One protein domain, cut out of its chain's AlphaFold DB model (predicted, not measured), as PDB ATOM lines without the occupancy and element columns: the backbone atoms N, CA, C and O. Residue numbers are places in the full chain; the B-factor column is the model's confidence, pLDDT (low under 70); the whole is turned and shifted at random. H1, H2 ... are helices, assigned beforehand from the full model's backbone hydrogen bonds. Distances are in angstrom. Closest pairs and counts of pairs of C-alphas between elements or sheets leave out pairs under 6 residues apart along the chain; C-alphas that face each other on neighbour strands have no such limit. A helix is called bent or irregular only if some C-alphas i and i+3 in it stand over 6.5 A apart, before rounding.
ATOM      1  N   ALA A 575     214.786 186.562 127.795       96.13
ATOM      2  CA  ALA A 575     216.118 186.069 127.432       96.13
ATOM      3  C   ALA A 575     217.277 187.020 127.789       96.13
ATOM      4  O   ALA A 575     218.433 186.601 127.785       96.13
ATOM      5  N   LEU A 576     216.982 188.293 128.058       94.62
ATOM      6  CA  LEU A 576     217.955 189.304 128.467       94.62
ATOM      7  C   LEU A 576     218.016 189.525 129.982       94.62
ATOM      8  O   LEU A 576     218.884 190.273 130.437       94.62
ATOM      9  N   GLY A 577     217.092 188.945 130.754       92.50
ATOM     10  CA  GLY A 577     216.932 189.285 132.169       92.50
ATOM     11  C   GLY A 577     216.646 190.780 132.341       92.50
ATOM     12  O   GLY A 577     217.291 191.484 133.128       92.50
ATOM     13  N   ALA A 578     215.726 191.310 131.531       91.16
ATOM     14  CA  ALA A 578     215.412 192.731 131.466       91.16
ATOM     15  C   ALA A 578     214.528 193.180 132.647       91.16
ATOM     16  O   ALA A 578     213.424 193.680 132.461       91.16
ATOM     17  N   HIS A 579     215.030 193.037 133.879       88.07
ATOM     18  CA  HIS A 579     214.279 193.227 135.128       88.07
ATOM     19  C   HIS A 579     213.449 194.516 135.223       88.07
ATOM     20  O   HIS A 579     212.347 194.488 135.756       88.07
ATOM     21  N   HIS A 580     213.944 195.636 134.689       87.03
ATOM     22  CA  HIS A 580     213.224 196.915 134.724       87.03
ATOM     23  C   HIS A 580     212.045 197.012 133.743       87.03
ATOM     24  O   HIS A 580     211.285 197.973 133.806       87.03
ATOM     25  N   PHE A 581     211.908 196.045 132.838       86.77
ATOM     26  CA  PHE A 581     210.869 195.990 131.809       86.77
ATOM     27  C   PHE A 581     209.850 194.876 132.071       86.77
ATOM     28  O   PHE A 581     208.936 194.692 131.273       86.77
ATOM     29  N   HIS A 582     209.980 194.155 133.191       84.13
ATOM     30  CA  HIS A 582     208.980 193.197 133.654       84.13
ATOM     31  C   HIS A 582     208.015 193.867 134.639       84.13
ATOM     32  O   HIS A 582     208.430 194.572 135.564       84.13
ATOM     33  N   ALA A 583     206.716 193.639 134.443       75.72
ATOM     34  CA  ALA A 583     205.670 194.178 135.310       75.72
ATOM     35  C   ALA A 583     205.680 193.527 136.701       75.72
ATOM     36  O   ALA A 583     205.483 194.211 137.710       75.72
ATOM     37  N   HIS A 584     205.940 192.219 136.739       82.64
ATOM     38  CA  HIS A 584     205.781 191.393 137.925       82.64
ATOM     39  C   HIS A 584     207.089 191.157 138.671       82.64
ATOM     40  O   HIS A 584     208.139 190.878 138.089       82.64
ATOM     41  N   GLU A 585     207.002 191.178 139.998       83.37
ATOM     42  CA  GLU A 585     208.113 190.842 140.883       83.37
ATOM     43  C   GLU A 585     208.602 189.398 140.655       83.37
ATOM     44  O   GLU A 585     209.797 189.099 140.760       83.37
ATOM     45  N   GLY A 586     207.676 188.490 140.329       84.08
ATOM     46  CA  GLY A 586     207.972 187.083 140.063       84.08
ATOM     47  C   GLY A 586     209.038 186.890 138.982       84.08
ATOM     48  O   GLY A 586     209.926 186.054 139.160       84.08
ATOM     49  N   ASP A 587     209.007 187.694 137.920       86.94
ATOM     50  CA  ASP A 587     209.972 187.609 136.821       86.94
ATOM     51  C   ASP A 587     211.353 188.091 137.262       86.94
ATOM     52  O   ASP A 587     212.364 187.455 136.968       86.94
ATOM     53  N   ILE A 588     211.406 189.163 138.063       88.11
ATOM     54  CA  ILE A 588     212.666 189.676 138.614       88.11
ATOM     55  C   ILE A 588     213.363 188.596 139.444       88.11
ATOM     56  O   ILE A 588     214.564 188.384 139.295       88.11
ATOM     57  N   ARG A 589     212.606 187.867 140.272       88.90
ATOM     58  CA  ARG A 589     213.145 186.759 141.071       88.90
ATOM     59  C   ARG A 589     213.541 185.553 140.216       88.90
ATOM     60  O   ARG A 589     214.597 184.976 140.447       88.90
ATOM     61  N   ARG A 590     212.702 185.147 139.256       88.65
ATOM     62  CA  ARG A 590     212.933 183.948 138.423       88.65
ATOM     63  C   ARG A 590     214.127 184.094 137.487       88.65
ATOM     64  O   ARG A 590     214.774 183.100 137.195       88.65
ATOM     65  N   LEU A 591     214.402 185.309 137.024       93.17
ATOM     66  CA  LEU A 591     215.475 185.596 136.072       93.17
ATOM     67  C   LEU A 591     216.772 186.051 136.759       93.17
ATOM     68  O   LEU A 591     217.687 186.495 136.078       93.17
ATOM     69  N   ALA A 592     216.864 185.967 138.091       91.56
ATOM     70  CA  ALA A 592     218.011 186.462 138.856       91.56
ATOM     71  C   ALA A 592     219.348 185.816 138.446       91.56
ATOM     72  O   ALA A 592     220.365 186.503 138.397       91.56
ATOM     73  N   ASP A 593     219.325 184.517 138.138       92.28
ATOM     74  CA  ASP A 593     220.499 183.724 137.746       92.28
ATOM     75  C   ASP A 593     220.583 183.493 136.223       92.28
ATOM     76  O   ASP A 593     221.405 182.709 135.749       92.28
ATOM     77  N   LEU A 594     219.723 184.143 135.430       94.45
ATOM     78  CA  LEU A 594     219.754 184.003 133.977       94.45
ATOM     79  C   LEU A 594     221.014 184.670 133.403       94.45
ATOM     80  O   LEU A 594     221.356 185.791 133.762       94.45
ATOM     81  N   ILE A 595     221.658 184.016 132.435       93.96
ATOM     82  CA  ILE A 595     222.716 184.619 131.615       93.96
ATOM     83  C   ILE A 595     222.222 184.700 130.161       93.96
ATOM     84  O   ILE A 595     221.885 183.666 129.574       93.96
ATOM     85  N   PRO A 596     222.193 185.898 129.541       95.64
ATOM     86  CA  PRO A 596     221.856 186.043 128.129       95.64
ATOM     87  C   PRO A 596     222.802 185.246 127.223       95.64
ATOM     88  O   PRO A 596     223.970 185.598 127.061       95.64
ATOM     89  N   SER A 597     222.287 184.186 126.598       94.92
ATOM     90  CA  SER A 597     223.095 183.266 125.795       94.92
ATOM     91  C   SER A 597     222.947 183.490 124.292       94.92
ATOM     92  O   SER A 597     221.872 183.783 123.752       94.92
ATOM     93  N   ALA A 598     224.038 183.260 123.562       95.49
ATOM     94  CA  ALA A 598     224.032 183.315 122.102       95.49
ATOM     95  C   ALA A 598     223.119 182.245 121.480       95.49
ATOM     96  O   ALA A 598     222.552 182.453 120.406       95.49
ATOM     97  N   ALA A 599     222.985 181.086 122.132       96.27
ATOM     98  CA  ALA A 599     222.112 180.009 121.678       96.27
ATOM     99  C   ALA A 599     220.646 180.463 121.652       96.27
ATOM    100  O   ALA A 599     219.993 180.318 120.619       96.27
ATOM    101  N   MET A 600     220.171 181.094 122.730       97.16
ATOM    102  CA  MET A 600     218.807 181.613 122.804       97.16
ATOM    103  C   MET A 600     218.580 182.767 121.819       97.16
ATOM    104  O   MET A 600     217.583 182.782 121.096       97.16
ATOM    105  N   MET A 601     219.543 183.687 121.684       97.32
ATOM    106  CA  MET A 601     219.441 184.790 120.717       97.32
ATOM    107  C   MET A 601     219.270 184.299 119.274       97.32
ATOM    108  O   MET A 601     218.472 184.854 118.519       97.32
ATOM    109  N   ARG A 602     219.951 183.215 118.879       96.86
ATOM    110  CA  ARG A 602     219.777 182.620 117.539       96.86
ATOM    111  C   ARG A 602     218.367 182.078 117.295       96.86
ATOM    112  O   ARG A 602     217.961 181.987 116.140       96.86
ATOM    113  N   VAL A 603     217.640 181.712 118.347       96.52
ATOM    114  CA  VAL A 603     216.270 181.193 118.251       96.52
ATOM    115  C   VAL A 603     215.252 182.327 118.137       96.52
ATOM    116  O   VAL A 603     214.302 182.219 117.355       96.52
ATOM    117  N   LEU A 604     215.457 183.409 118.893       96.68
ATOM    118  CA  LEU A 604     214.491 184.500 119.026       96.68
ATOM    119  C   LEU A 604     214.656 185.588 117.954       96.68
ATOM    120  O   LEU A 604     213.677 185.992 117.333       96.68
ATOM    121  N   LEU A 605     215.887 186.028 117.669       95.65
ATOM    122  CA  LEU A 605     216.138 187.177 116.786       95.65
ATOM    123  C   LEU A 605     215.568 187.051 115.365       95.65
ATOM    124  O   LEU A 605     215.070 188.055 114.861       95.65
ATOM    125  N   PRO A 606     215.602 185.884 114.689       92.75
ATOM    126  CA  PRO A 606     215.032 185.761 113.347       92.75
ATOM    127  C   PRO A 606     213.529 186.048 113.281       92.75
ATOM    128  O   PRO A 606     213.036 186.412 112.214       92.75
ATOM    129  N   ARG A 607     212.819 185.888 114.404       91.35
ATOM    130  CA  ARG A 607     211.375 186.119 114.519       91.35
ATOM    131  C   ARG A 607     211.035 187.577 114.815       91.35
ATOM    132  O   ARG A 607     209.930 188.007 114.513       91.35
ATOM    133  N   GLU A 608     211.992 188.348 115.331       91.47
ATOM    134  CA  GLU A 608     211.759 189.733 115.716       91.47
ATOM    135  C   GLU A 608     212.006 190.693 114.549       91.47
ATOM    136  O   GLU A 608     213.131 190.803 114.045       91.47
ATOM    137  N   ASN A 609     210.957 191.393 114.114       90.31
ATOM    138  CA  ASN A 609     211.007 192.341 112.994       90.31
ATOM    139  C   ASN A 609     210.832 193.801 113.431       90.31
ATOM    140  O   ASN A 609     210.992 194.707 112.611       90.31
ATOM    141  N   ASN A 610     210.526 194.050 114.705       91.40
ATOM    142  CA  ASN A 610     210.345 195.397 115.215       91.40
ATOM    143  C   ASN A 610     211.703 196.046 115.520       91.40
ATOM    144  O   ASN A 610     212.346 195.743 116.526       91.40
ATOM    145  N   LEU A 611     212.142 196.970 114.656       92.52
ATOM    146  CA  LEU A 611     213.427 197.649 114.824       92.52
ATOM    147  C   LEU A 611     213.533 198.374 116.171       92.52
ATOM    148  O   LEU A 611     214.564 198.263 116.830       92.52
ATOM    149  N   ARG A 612     212.490 199.101 116.586       92.39
ATOM    150  CA  ARG A 612     212.518 199.889 117.827       92.39
ATOM    151  C   ARG A 612     212.652 198.994 119.054       92.39
ATOM    152  O   ARG A 612     213.417 199.302 119.962       92.39
ATOM    153  N   PHE A 613     211.956 197.861 119.053       93.48
ATOM    154  CA  PHE A 613     212.056 196.887 120.133       93.48
ATOM    155  C   PHE A 613     213.442 196.223 120.189       93.48
ATOM    156  O   PHE A 613     214.029 196.092 121.264       93.48
ATOM    157  N   VAL A 614     214.032 195.887 119.035       95.12
ATOM    158  CA  VAL A 614     215.408 195.362 118.979       95.12
ATOM    159  C   VAL A 614     216.433 196.415 119.419       95.12
ATOM    160  O   VAL A 614     217.378 196.072 120.123       95.12
ATOM    161  N   GLN A 615     216.247 197.690 119.066       94.16
ATOM    162  CA  GLN A 615     217.087 198.797 119.548       94.16
ATOM    163  C   GLN A 615     217.034 198.927 121.073       94.16
ATOM    164  O   GLN A 615     218.073 199.056 121.713       94.16
ATOM    165  N   LEU A 616     215.845 198.810 121.667       94.23
ATOM    166  CA  LEU A 616     215.707 198.773 123.120       94.23
ATOM    167  C   LEU A 616     216.462 197.579 123.726       94.23
ATOM    168  O   LEU A 616     217.208 197.745 124.686       94.23
ATOM    169  N   CYS A 617     216.321 196.385 123.147       95.64
ATOM    170  CA  CYS A 617     217.040 195.189 123.594       95.64
ATOM    171  C   CYS A 617     218.570 195.359 123.513       95.64
ATOM    172  O   CYS A 617     219.294 194.902 124.399       95.64
ATOM    173  N   VAL A 618     219.058 196.047 122.476       96.49
ATOM    174  CA  VAL A 618     220.469 196.429 122.325       96.49
ATOM    175  C   VAL A 618     220.916 197.360 123.457       96.49
ATOM    176  O   VAL A 618     221.947 197.103 124.077       96.49
ATOM    177  N   ASP A 619     220.137 198.397 123.773       94.73
ATOM    178  CA  ASP A 619     220.444 199.306 124.883       94.73
ATOM    179  C   ASP A 619     220.474 198.567 126.232       94.73
ATOM    180  O   ASP A 619     221.344 198.823 127.066       94.73
ATOM    181  N   ILE A 620     219.538 197.636 126.446       95.29
ATOM    182  CA  ILE A 620     219.445 196.835 127.674       95.29
ATOM    183  C   ILE A 620     220.700 195.982 127.858       95.29
ATOM    184  O   ILE A 620     221.345 196.068 128.905       95.29
ATOM    185  N   ILE A 621     221.076 195.182 126.853       95.18
ATOM    186  CA  ILE A 621     222.245 194.300 126.974       95.18
ATOM    187  C   ILE A 621     223.555 195.098 127.054       95.18
ATOM    188  O   ILE A 621     224.458 194.726 127.805       95.18
ATOM    189  N   ALA A 622     223.646 196.232 126.350       94.46
ATOM    190  CA  ALA A 622     224.778 197.146 126.465       94.46
ATOM    191  C   ALA A 622     224.901 197.708 127.888       94.46
ATOM    192  O   ALA A 622     226.003 197.735 128.440       94.46
ATOM    193  N   GLY A 623     223.774 198.085 128.500       93.15
ATOM    194  CA  GLY A 623     223.705 198.544 129.885       93.15
ATOM    195  C   GLY A 623     224.189 197.497 130.888       93.15
ATOM    196  O   GLY A 623     225.002 197.797 131.766       93.15
ATOM    197  N   LYS A 624     223.774 196.236 130.702       92.20
ATOM    198  CA  LYS A 624     224.218 195.105 131.536       92.20
ATOM    199  C   LYS A 624     225.735 194.898 131.463       92.20
ATOM    200  O   LYS A 624     226.373 194.707 132.499       92.20
ATOM    201  N   LEU A 625     226.318 195.005 130.265       92.40
ATOM    202  CA  LEU A 625     227.761 194.866 130.041       92.40
ATOM    203  C   LEU A 625     228.576 196.046 130.597       92.40
ATOM    204  O   LEU A 625     229.641 195.831 131.171       92.40
ATOM    205  N   CYS A 626     228.097 197.286 130.453       92.56
ATOM    206  CA  CYS A 626     228.831 198.472 130.911       92.56
ATOM    207  C   CYS A 626     228.606 198.812 132.396       92.56
ATOM    208  O   CYS A 626     229.351 199.610 132.960       92.56
ATOM    209  N   GLY A 627     227.603 198.199 133.034       89.54
ATOM    210  CA  GLY A 627     227.251 198.429 134.437       89.54
ATOM    211  C   GLY A 627     226.313 199.610 134.679       89.54
ATOM    212  O   GLY A 627     226.135 200.008 135.829       89.54
ATOM    213  N   VAL A 628     225.703 200.152 133.624       90.17
ATOM    214  CA  VAL A 628     224.680 201.201 133.706       90.17
ATOM    215  C   VAL A 628     223.399 200.665 133.079       90.17
ATOM    216  O   VAL A 628     223.226 200.712 131.863       90.17
ATOM    217  N   ASP A 629     222.504 200.132 133.910       88.00
ATOM    218  CA  ASP A 629     221.258 199.522 133.444       88.00
ATOM    219  C   ASP A 629     220.381 200.516 132.663       88.00
ATOM    220  O   ASP A 629     220.194 201.673 133.051       88.00
ATOM    221  N   ARG A 630     219.808 200.049 131.549       91.25
ATOM    222  CA  ARG A 630     218.834 200.817 130.770       91.25
ATOM    223  C   ARG A 630     217.512 200.856 131.534       91.25
ATOM    224  O   ARG A 630     216.772 199.884 131.532       91.25
ATOM    225  N   LEU A 631     217.214 201.977 132.184       89.58
ATOM    226  CA  LEU A 631     215.921 202.208 132.839       89.58
ATOM    227  C   LEU A 631     214.857 202.651 131.823       89.58
ATOM    228  O   LEU A 631     215.243 203.304 130.851       89.58
ATOM    229  N   PRO A 632     213.559 202.366 132.040       87.65
ATOM    230  CA  PRO A 632     212.471 202.920 131.239       87.65
ATOM    231  C   PRO A 632     212.496 204.453 131.250       87.65
ATOM    232  O   PRO A 632     212.632 205.078 132.305       87.65
ATOM    233  N   ARG A 633     212.378 205.064 130.074       89.57
ATOM    234  CA  ARG A 633     212.325 206.514 129.866       89.57
ATOM    235  C   ARG A 633     210.919 206.934 129.420       89.57
ATOM    236  O   ARG A 633     210.219 206.123 128.820       89.57
ATOM    237  N   PRO A 634     210.505 208.192 129.658       84.34
ATOM    238  CA  PRO A 634     209.185 208.689 129.256       84.34
ATOM    239  C   PRO A 634     208.903 208.587 127.751       84.34
ATOM    240  O   PRO A 634     207.748 208.489 127.352       84.34
ATOM    241  N   GLU A 635     209.945 208.647 126.920       86.05
ATOM    242  CA  GLU A 635     209.858 208.487 125.467       86.05
ATOM    243  C   GLU A 635     209.770 207.033 124.987       86.05
ATOM    244  O   GLU A 635     209.490 206.810 123.806       86.05
ATOM    245  N   ASP A 636     210.032 206.049 125.856       86.28
ATOM    246  CA  ASP A 636     209.988 204.655 125.445       86.28
ATOM    247  C   ASP A 636     208.515 204.244 125.240       86.28
ATOM    248  O   ASP A 636     207.660 204.429 126.107       86.28
ATOM    249  N   ASP A 637     208.207 203.681 124.071       84.99
ATOM    250  CA  ASP A 637     206.854 203.239 123.732       84.99
ATOM    251  C   ASP A 637     206.510 201.954 124.492       84.99
ATOM    252  O   ASP A 637     206.863 200.854 124.069       84.99
ATOM    253  N   ILE A 638     205.812 202.110 125.617       80.98
ATOM    254  CA  ILE A 638     205.435 201.024 126.534       80.98
ATOM    255  C   ILE A 638     204.679 199.896 125.810       80.98
ATOM    256  O   ILE A 638     204.807 198.733 126.195       80.98
ATOM    257  N   THR A 639     203.962 200.196 124.717       81.35
ATOM    258  CA  THR A 639     203.221 199.185 123.944       81.35
ATOM    259  C   THR A 639     204.128 198.148 123.272       81.35
ATOM    260  O   THR A 639     203.655 197.080 122.894       81.35
ATOM    261  N   LEU A 640     205.434 198.428 123.161       79.89
ATOM    262  CA  LEU A 640     206.425 197.523 122.576       79.89
ATOM    263  C   LEU A 640     206.739 196.306 123.451       79.89
ATOM    264  O   LEU A 640     207.181 195.295 122.916       79.89
ATOM    265  N   TRP A 641     206.573 196.399 124.771       78.14
ATOM    266  CA  TRP A 641     206.894 195.294 125.686       78.14
ATOM    267  C   TRP A 641     205.870 195.057 126.789       78.14
ATOM    268  O   TRP A 641     205.988 194.085 127.533       78.14
ATOM    269  N   HIS A 642     204.873 195.930 126.901       76.22
ATOM    270  CA  HIS A 642     203.799 195.808 127.872       76.22
ATOM    271  C   HIS A 642     202.440 196.042 127.193       76.22
ATOM    272  O   HIS A 642     201.856 197.123 127.302       76.22
ATOM    273  N   PRO A 643     201.943 195.052 126.428       62.31
ATOM    274  CA  PRO A 643     200.724 195.218 125.642       62.31
ATOM    275  C   PRO A 643     199.444 195.282 126.492       62.31
ATOM    276  O   PRO A 643     198.493 195.944 126.083       62.31
ATOM    277  N   ASP A 644     199.423 194.645 127.672       68.30
ATOM    278  CA  ASP A 644     198.205 194.484 128.488       68.30
ATOM    279  C   ASP A 644     198.107 195.466 129.684       68.30
ATOM    280  O   ASP A 644     197.056 195.572 130.311       68.30
ATOM    281  N   GLY A 645     199.166 196.219 130.003       63.99
ATOM    282  CA  GLY A 645     199.143 197.392 130.894       63.99
ATOM    283  C   GLY A 645     199.089 197.166 132.416       63.99
ATOM    284  O   GLY A 645     199.253 198.133 133.158       63.99
ATOM    285  N   ASP A 646     198.893 195.941 132.909       66.48
ATOM    286  CA  ASP A 646     198.850 195.664 134.355       66.48
ATOM    287  C   ASP A 646     200.237 195.766 135.019       66.48
ATOM    288  O   ASP A 646     201.209 195.159 134.565       66.48
ATOM    289  N   VAL A 647     200.348 196.536 136.105       70.41
ATOM    290  CA  VAL A 647     201.595 196.719 136.870       70.41
ATOM    291  C   VAL A 647     201.362 196.309 138.317       70.41
ATOM    292  O   VAL A 647     200.452 196.806 138.980       70.41
ATOM    293  N   GLU A 648     202.209 195.412 138.819       77.56
ATOM    294  CA  GLU A 648     202.171 194.980 140.211       77.56
ATOM    295  C   GLU A 648     202.595 196.132 141.132       77.56
ATOM    296  O   GLU A 648     203.690 196.685 140.996       77.56
ATOM    297  N   LEU A 649     201.714 196.507 142.064       78.49
ATOM    298  CA  LEU A 649     202.017 197.499 143.091       78.49
ATOM    299  C   LEU A 649     203.000 196.901 144.098       78.49
ATOM    300  O   LEU A 649     202.743 195.831 144.643       78.49
ATOM    301  N   ARG A 650     204.088 197.623 144.366       82.50
ATOM    302  CA  ARG A 650     205.160 197.193 145.269       82.50
ATOM    303  C   ARG A 650     205.255 198.121 146.465       82.50
ATOM    304  O   ARG A 650     205.043 199.331 146.365       82.50
ATOM    305  N   THR A 651     205.588 197.543 147.602       86.90
ATOM    306  CA  THR A 651     206.010 198.279 148.792       86.90
ATOM    307  C   THR A 651     207.431 198.816 148.619       86.90
ATOM    308  O   THR A 651     208.198 198.349 147.775       86.90
ATOM    309  N   VAL A 652     207.806 199.802 149.437       87.17
ATOM    310  CA  VAL A 652     209.171 200.355 149.423       87.17
ATOM    311  C   VAL A 652     210.185 199.267 149.787       87.17
ATOM    312  O   VAL A 652     211.246 199.186 149.171       87.17
ATOM    313  N   GLU A 653     209.843 198.393 150.738       85.13
ATOM    314  CA  GLU A 653     210.699 197.276 151.137       85.13
ATOM    315  C   GLU A 653     210.906 196.255 150.003       85.13
ATOM    316  O   GLU A 653     212.020 195.754 149.819       85.13
ATOM    317  N   GLU A 654     209.862 195.953 149.222       86.17
ATOM    318  CA  GLU A 654     209.957 195.078 148.044       86.17
ATOM    319  C   GLU A 654     210.819 195.707 146.946       86.17
ATOM    320  O   GLU A 654     211.687 195.036 146.392       86.17
ATOM    321  N   GLU A 655     210.658 197.005 146.671       87.81
ATOM    322  CA  GLU A 655     211.472 197.725 145.683       87.81
ATOM    323  C   GLU A 655     212.968 197.701 146.057       87.81
ATOM    324  O   GLU A 655     213.831 197.428 145.214       87.81
ATOM    325  N   GLU A 656     213.297 197.912 147.338       90.31
ATOM    326  CA  GLU A 656     214.670 197.807 147.846       90.31
ATOM    327  C   GLU A 656     215.234 196.387 147.706       90.31
ATOM    328  O   GLU A 656     216.404 196.203 147.352       90.31
ATOM    329  N   TYR A 657     214.419 195.368 147.988       90.60
ATOM    330  CA  TYR A 657     214.817 193.971 147.841       90.60
ATOM    331  C   TYR A 657     215.070 193.609 146.373       90.60
ATOM    332  O   TYR A 657     216.110 193.033 146.047       90.60
ATOM    333  N   LEU A 658     214.171 194.006 145.476       89.90
ATOM    334  CA  LEU A 658     214.287 193.747 144.044       89.90
ATOM    335  C   LEU A 658     215.487 194.453 143.434       89.90
ATOM    336  O   LEU A 658     216.217 193.849 142.653       89.90
ATOM    337  N   THR A 659     215.765 195.684 143.863       91.02
ATOM    338  CA  THR A 659     216.958 196.426 143.440       91.02
ATOM    339  C   THR A 659     218.245 195.634 143.709       91.02
ATOM    340  O   THR A 659     219.159 195.645 142.884       91.02
ATOM    341  N   LYS A 660     218.316 194.878 144.817       92.92
ATOM    342  CA  LYS A 660     219.469 194.006 145.117       92.92
ATOM    343  C   LYS A 660     219.587 192.840 144.136       92.92
ATOM    344  O   LYS A 660     220.700 192.513 143.737       92.92
ATOM    345  N   ILE A 661     218.464 192.242 143.733       91.88
ATOM    346  CA  ILE A 661     218.433 191.162 142.736       91.88
ATOM    347  C   ILE A 661     218.887 191.686 141.373       91.88
ATOM    348  O   ILE A 661     219.755 191.088 140.743       91.88
ATOM    349  N   VAL A 662     218.365 192.838 140.942       91.80
ATOM    350  CA  VAL A 662     218.750 193.448 139.662       91.80
ATOM    351  C   VAL A 662     220.239 193.788 139.633       91.80
ATOM    352  O   VAL A 662     220.918 193.519 138.639       91.80
ATOM    353  N   PHE A 663     220.762 194.331 140.738       91.66
ATOM    354  CA  PHE A 663     222.188 194.593 140.888       91.66
ATOM    355  C   PHE A 663     223.014 193.303 140.798       91.66
ATOM    356  O   PHE A 663     224.013 193.272 140.076       91.66
ATOM    357  N   TYR A 664     222.582 192.241 141.485       94.11
ATOM    358  CA  TYR A 664     223.217 190.924 141.432       94.11
ATOM    359  C   TYR A 664     223.252 190.364 140.007       94.11
ATOM    360  O   TYR A 664     224.334 190.042 139.525       94.11
ATOM    361  N   HIS A 665     222.129 190.350 139.286       94.01
ATOM    362  CA  HIS A 665     222.092 189.896 137.894       94.01
ATOM    363  C   HIS A 665     223.008 190.741 136.994       94.01
ATOM    364  O   HIS A 665     223.735 190.217 136.155       94.01
ATOM    365  N   GLY A 666     223.051 192.064 137.199       93.27
ATOM    366  CA  GLY A 666     223.990 192.936 136.492       93.27
ATOM    367  C   GLY A 666     225.456 192.550 136.727       93.27
ATOM    368  O   GLY A 666     226.246 192.547 135.784       93.27
ATOM    369  N   VAL A 667     225.831 192.212 137.967       93.90
ATOM    370  CA  VAL A 667     227.162 191.658 138.284       93.90
ATOM    371  C   VAL A 667     227.358 190.313 137.588       93.90
ATOM    372  O   VAL A 667     228.379 190.130 136.933       93.90
ATOM    373  N   HIS A 668     226.367 189.426 137.641       93.70
ATOM    374  CA  HIS A 668     226.439 188.088 137.063       93.70
ATOM    375  C   HIS A 668     226.647 188.102 135.536       93.70
ATOM    376  O   HIS A 668     227.499 187.384 135.009       93.70
ATOM    377  N   CYS A 669     225.970 189.003 134.818       94.66
ATOM    378  CA  CYS A 669     226.210 189.248 133.391       94.66
ATOM    379  C   CYS A 669     227.639 189.737 133.105       94.66
ATOM    380  O   CYS A 669     228.216 189.391 132.075       94.66
ATOM    381  N   ARG A 670     228.226 190.539 134.004       94.39
ATOM    382  CA  ARG A 670     229.613 191.019 133.878       94.39
ATOM    383  C   ARG A 670     230.656 189.996 134.308       94.39
ATOM    384  O   ARG A 670     231.816 190.148 133.960       94.39
ATOM    385  N   GLU A 671     230.287 188.972 135.060       94.59
ATOM    386  CA  GLU A 671     231.170 187.831 135.316       94.59
ATOM    387  C   GLU A 671     231.222 186.898 134.098       94.59
ATOM    388  O   GLU A 671     232.257 186.296 133.826       94.59
ATOM    389  N   ASN A 672     230.147 186.863 133.305       94.51
ATOM    390  CA  ASN A 672     230.011 186.048 132.096       94.51
ATOM    391  C   ASN A 672     230.117 186.883 130.802       94.51
ATOM    392  O   ASN A 672     229.390 186.645 129.833       94.51
ATOM    393  N   VAL A 673     231.031 187.869 130.770       94.03
ATOM    394  CA  VAL A 673     231.165 188.829 129.651       94.03
ATOM    395  C   VAL A 673     231.281 188.143 128.300       94.03
ATOM    396  O   VAL A 673     230.686 188.624 127.341       94.03
ATOM    397  N   ASP A 674     232.041 187.054 128.204       93.47
ATOM    398  CA  ASP A 674     232.309 186.392 126.927       93.47
ATOM    399  C   ASP A 674     231.014 185.909 126.264       93.47
ATOM    400  O   ASP A 674     230.774 186.180 125.087       93.47
ATOM    401  N   GLU A 675     230.133 185.263 127.028       92.86
ATOM    402  CA  GLU A 675     228.862 184.753 126.516       92.86
ATOM    403  C   GLU A 675     227.872 185.886 126.215       92.86
ATOM    404  O   GLU A 675     227.311 185.953 125.113       92.86
ATOM    405  N   VAL A 676     227.730 186.832 127.148       95.99
ATOM    406  CA  VAL A 676     226.816 187.975 127.007       95.99
ATOM    407  C   VAL A 676     227.245 188.887 125.853       95.99
ATOM    408  O   VAL A 676     226.405 189.418 125.126       95.99
ATOM    409  N   SER A 677     228.548 189.028 125.604       95.83
ATOM    410  CA  SER A 677     229.073 189.813 124.480       95.83
ATOM    411  C   SER A 677     228.718 189.194 123.133       95.83
ATOM    412  O   SER A 677     228.393 189.924 122.195       95.83
ATOM    413  N   VAL A 678     228.727 187.862 123.013       96.67
ATOM    414  CA  VAL A 678     228.295 187.188 121.778       96.67
ATOM    415  C   VAL A 678     226.787 187.360 121.573       96.67
ATOM    416  O   VAL A 678     226.349 187.624 120.451       96.67
ATOM    417  N   ALA A 679     225.985 187.276 122.638       96.39
ATOM    418  CA  ALA A 679     224.556 187.586 122.573       96.39
ATOM    419  C   ALA A 679     224.311 189.041 122.122       96.39
ATOM    420  O   ALA A 679     223.500 189.285 121.223       96.39
ATOM    421  N   ALA A 680     225.076 189.994 122.663       96.25
ATOM    422  CA  ALA A 680     225.012 191.401 122.280       96.25
ATOM    423  C   ALA A 680     225.381 191.611 120.806       96.25
ATOM    424  O   ALA A 680     224.662 192.301 120.088       96.25
ATOM    425  N   GLN A 681     226.448 190.974 120.313       96.83
ATOM    426  CA  GLN A 681     226.836 191.031 118.897       96.83
ATOM    427  C   GLN A 681     225.710 190.564 117.968       96.83
ATOM    428  O   GLN A 681     225.436 191.215 116.960       96.83
ATOM    429  N   LEU A 682     225.016 189.477 118.316       97.07
ATOM    430  CA  LEU A 682     223.875 188.992 117.535       97.07
ATOM    431  C   LEU A 682     222.721 190.006 117.514       97.07
ATOM    432  O   LEU A 682     222.137 190.239 116.453       97.07
ATOM    433  N   LEU A 683     222.432 190.652 118.648       96.39
ATOM    434  CA  LEU A 683     221.450 191.735 118.743       96.39
ATOM    435  C   LEU A 683     221.841 192.945 117.886       96.39
ATOM    436  O   LEU A 683     221.019 193.426 117.108       96.39
ATOM    437  N   TYR A 684     223.100 193.387 117.949       96.34
ATOM    438  CA  TYR A 684     223.613 194.466 117.099       96.34
ATOM    439  C   TYR A 684     223.481 194.128 115.615       96.34
ATOM    440  O   TYR A 684     223.032 194.959 114.828       96.34
ATOM    441  N   HIS A 685     223.824 192.899 115.224       96.25
ATOM    442  CA  HIS A 685     223.695 192.447 113.840       96.25
ATOM    443  C   HIS A 685     222.232 192.445 113.386       96.25
ATOM    444  O   HIS A 685     221.938 192.877 112.268       96.25
ATOM    445  N   ARG A 686     221.303 192.004 114.246       96.58
ATOM    446  CA  ARG A 686     219.867 192.037 113.939       96.58
ATOM    447  C   ARG A 686     219.341 193.467 113.845       96.58
ATOM    448  O   ARG A 686     218.617 193.769 112.901       96.58
ATOM    449  N   CYS A 687     219.747 194.344 114.761       95.74
ATOM    450  CA  CYS A 687     219.408 195.764 114.731       95.74
ATOM    451  C   CYS A 687     219.884 196.412 113.428       95.74
ATOM    452  O   CYS A 687     219.088 197.021 112.721       95.74
ATOM    453  N   TYR A 688     221.158 196.221 113.073       95.06
ATOM    454  CA  TYR A 688     221.738 196.735 111.834       95.06
ATOM    455  C   TYR A 688     220.981 196.223 110.602       95.06
ATOM    456  O   TYR A 688     220.605 197.008 109.735       95.06
ATOM    457  N   TYR A 689     220.684 194.920 110.556       94.20
ATOM    458  CA  TYR A 689     219.894 194.316 109.484       94.20
ATOM    459  C   TYR A 689     218.514 194.976 109.332       94.20
ATOM    460  O   TYR A 689     218.134 195.351 108.221       94.20
ATOM    461  N   LEU A 690     217.776 195.159 110.433       94.30
ATOM    462  CA  LEU A 690     216.458 195.799 110.411       94.30
ATOM    463  C   LEU A 690     216.546 197.287 110.030       94.30
ATOM    464  O   LEU A 690     215.735 197.749 109.230       94.30
ATOM    465  N   SER A 691     217.563 198.015 110.504       93.26
ATOM    466  CA  SER A 691     217.807 199.411 110.110       93.26
ATOM    467  C   SER A 691     218.104 199.543 108.616       93.26
ATOM    468  O   SER A 691     217.579 200.441 107.964       93.26
ATOM    469  N   CYS A 692     218.895 198.631 108.039       92.06
ATOM    470  CA  CYS A 692     219.115 198.601 106.594       92.06
ATOM    471  C   CYS A 692     217.805 198.357 105.837       92.06
ATOM    472  O   CYS A 692     217.535 199.040 104.852       92.06
ATOM    473  N   ARG A 693     216.969 197.415 106.291       88.82
ATOM    474  CA  ARG A 693     215.675 197.141 105.646       88.82
ATOM    475  C   ARG A 693     214.755 198.354 105.640       88.82
ATOM    476  O   ARG A 693     214.162 198.639 104.602       88.82
ATOM    477  N   GLU A 694     214.656 199.055 106.767       88.61
ATOM    478  CA  GLU A 694     213.858 200.277 106.877       88.61
ATOM    479  C   GLU A 694     214.415 201.380 105.967       88.61
ATOM    480  O   GLU A 694     213.668 201.969 105.189       88.61
ATOM    481  N   HIS A 695     215.737 201.586 105.975       89.19
ATOM    482  CA  HIS A 695     216.401 202.576 105.126       89.19
ATOM    483  C   HIS A 695     216.169 202.335 103.625       89.19
ATOM    484  O   HIS A 695     215.963 203.285 102.871       89.19
ATOM    485  N   PHE A 696     216.176 201.073 103.184       90.27
ATOM    486  CA  PHE A 696     215.951 200.698 101.784       90.27
ATOM    487  C   PHE A 696     214.472 200.457 101.425       90.27
ATOM    488  O   PHE A 696     214.183 200.098 100.284       90.27
ATOM    489  N   GLY A 697     213.529 200.634 102.357       82.40
ATOM    490  CA  GLY A 697     212.098 200.427 102.101       82.40
ATOM    491  C   GLY A 697     211.719 198.980 101.753       82.40
ATOM    492  O   GLY A 697     210.748 198.753 101.031       82.40
ATOM    493  N   LEU A 698     212.477 197.990 102.234       76.06
ATOM    494  CA  LEU A 698     212.216 196.569 101.980       76.06
ATOM    495  C   LEU A 698     211.047 196.089 102.860       76.06
ATOM    496  O   LEU A 698     211.252 195.701 104.015       76.06
ATOM    497  N   ALA A 699     209.825 196.126 102.314       57.54
ATOM    498  CA  ALA A 699     208.590 195.710 102.987       57.54
ATOM    499  C   ALA A 699     208.720 194.344 103.686       57.54
ATOM    500  O   ALA A 699     209.421 193.450 103.207       57.54
ATOM    501  N   VAL A 700     208.059 194.206 104.841       57.71
ATOM    502  CA  VAL A 700     208.007 192.970 105.636       57.71
ATOM    503  C   VAL A 700     207.430 191.867 104.752       57.71
ATOM    504  O   VAL A 700     206.282 191.960 104.322       57.71
ATOM    505  N   GLU A 701     208.231 190.849 104.434       51.37
ATOM    506  CA  GLU A 701     207.730 189.654 103.759       51.37
ATOM    507  C   GLU A 701     206.714 189.006 104.701       51.37
ATOM    508  O   GLU A 701     207.081 188.443 105.731       51.37
ATOM    509  N   THR A 702     205.424 189.133 104.395       44.92
ATOM    510  CA  THR A 702     204.400 188.312 105.043       44.92
ATOM    511  C   THR A 702     204.752 186.852 104.764       44.92
ATOM    512  O   THR A 702     204.864 186.502 103.583       44.92
ATOM    513  N   PRO A 703     204.955 186.010 105.794       45.55
ATOM    514  CA  PRO A 703     205.303 184.614 105.589       45.55
ATOM    515  C   PRO A 703     204.178 183.958 104.787       45.55
ATOM    516  O   PRO A 703     203.018 183.960 105.197       45.55
ATOM    517  N   GLN A 704     204.510 183.471 103.592       37.67
ATOM    518  CA  GLN A 704     203.575 182.713 102.771       37.67
ATOM    519  C   GLN A 704     203.200 181.450 103.547       37.67
ATOM    520  O   GLN A 704     204.063 180.619 103.814       37.67
ATOM    521  N   ASN A 705     201.923 181.346 103.924       34.66
ATOM    522  CA  ASN A 705     201.316 180.135 104.473       34.66
ATOM    523  C   ASN A 705     201.666 178.938 103.573       34.66
ATOM    524  O   ASN A 705     201.172 178.852 102.446       34.66
ATOM    525  N   SER A 706     202.514 178.041 104.076       31.73
ATOM    526  CA  SER A 706     202.725 176.688 103.557       31.73
ATOM    527  C   SER A 706     202.195 175.680 104.557       31.73
ATOM    528  O   SER A 706     202.673 175.762 105.715       31.73
TER     529      SER A 706
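Overview. This is residues 575 to 706 of the 706 residues of an uncharacterized protein of Trypanosoma brucei brucei (strain 927/4 GUTat10.1) (UniProt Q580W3). Two long helices, H4 and H5, form an L, meeting at a corner near residue 672; H2 and H3 pack along the H5 arm, and short H1 packs on the H4 arm. The stretch from 627 to 651 loops across the open side of the L, and the tail, residues 701 to 706, sticks out. The printed part has 132 residues with five named helices, H1 to H5 in order, and no named strand; the class is all helix. The whole is compact, with a radius of gyration of the C-alphas of 16.0 A and spans of 49 by 35 by 31 A.

Along the chain. H1, residues 585 to 590, begins at C-alpha 585 (208.113, 190.842, 140.883) and is 8.8 A long. H2, residues 598 to 607, measures 15.0 A and is only just irregular: C-alphas 603 and 606 are 6.8 A apart. H3, residues 611 to 626, measures 22.3 A; H4, residues 652 to 671, 29.0 A; and H5, residues 673 to 695, 31.8 A, ending at C-alpha 695 (216.401, 202.576, 105.126).

Arrangement. H1 touches residues 658 to 662 of H4 at a shallow tilt of 31 degrees, the same way; the closest C-alphas, of Ile 588 and Leu 658, are 7.0 A apart. H2 touches H5 at a shallow tilt of 17 degrees, the same way, closest at the C-alphas of Ala 598 and Ala 679, 4.3 A. H3 touches H5 at a shallow tilt of 26 degrees, opposite ways, closest at the C-alphas of Leu 611 and Leu 690, 5.7 A. With residues 624 to 625 alone H3 touches H4, about perpendicular at 81 degrees; the C-alphas of Lys 624 and Gly 666, the closest, are 5.4 A apart. H4 and H5 are close but not clearly touching, about perpendicular at 85 degrees; their closest C-alphas, of Cys 669 and Val 676, are 6.5 A apart. H2 and H3 are apart. Every O i to N i+4 pair is within hydrogen-bond range in H1, H3, H4 and H5, and 3 of 6 are in H2.

Size, cuts and confidence. The C-alphas farthest apart, of Glu 653 and Ser 706, are 52.5 A from each other. The printed part has no cut and ends at the chain's last residue. The link from H3 to H4 is long, 25 residues. The pLDDT is under 70 at residues 643 to 646 and 699 to 706.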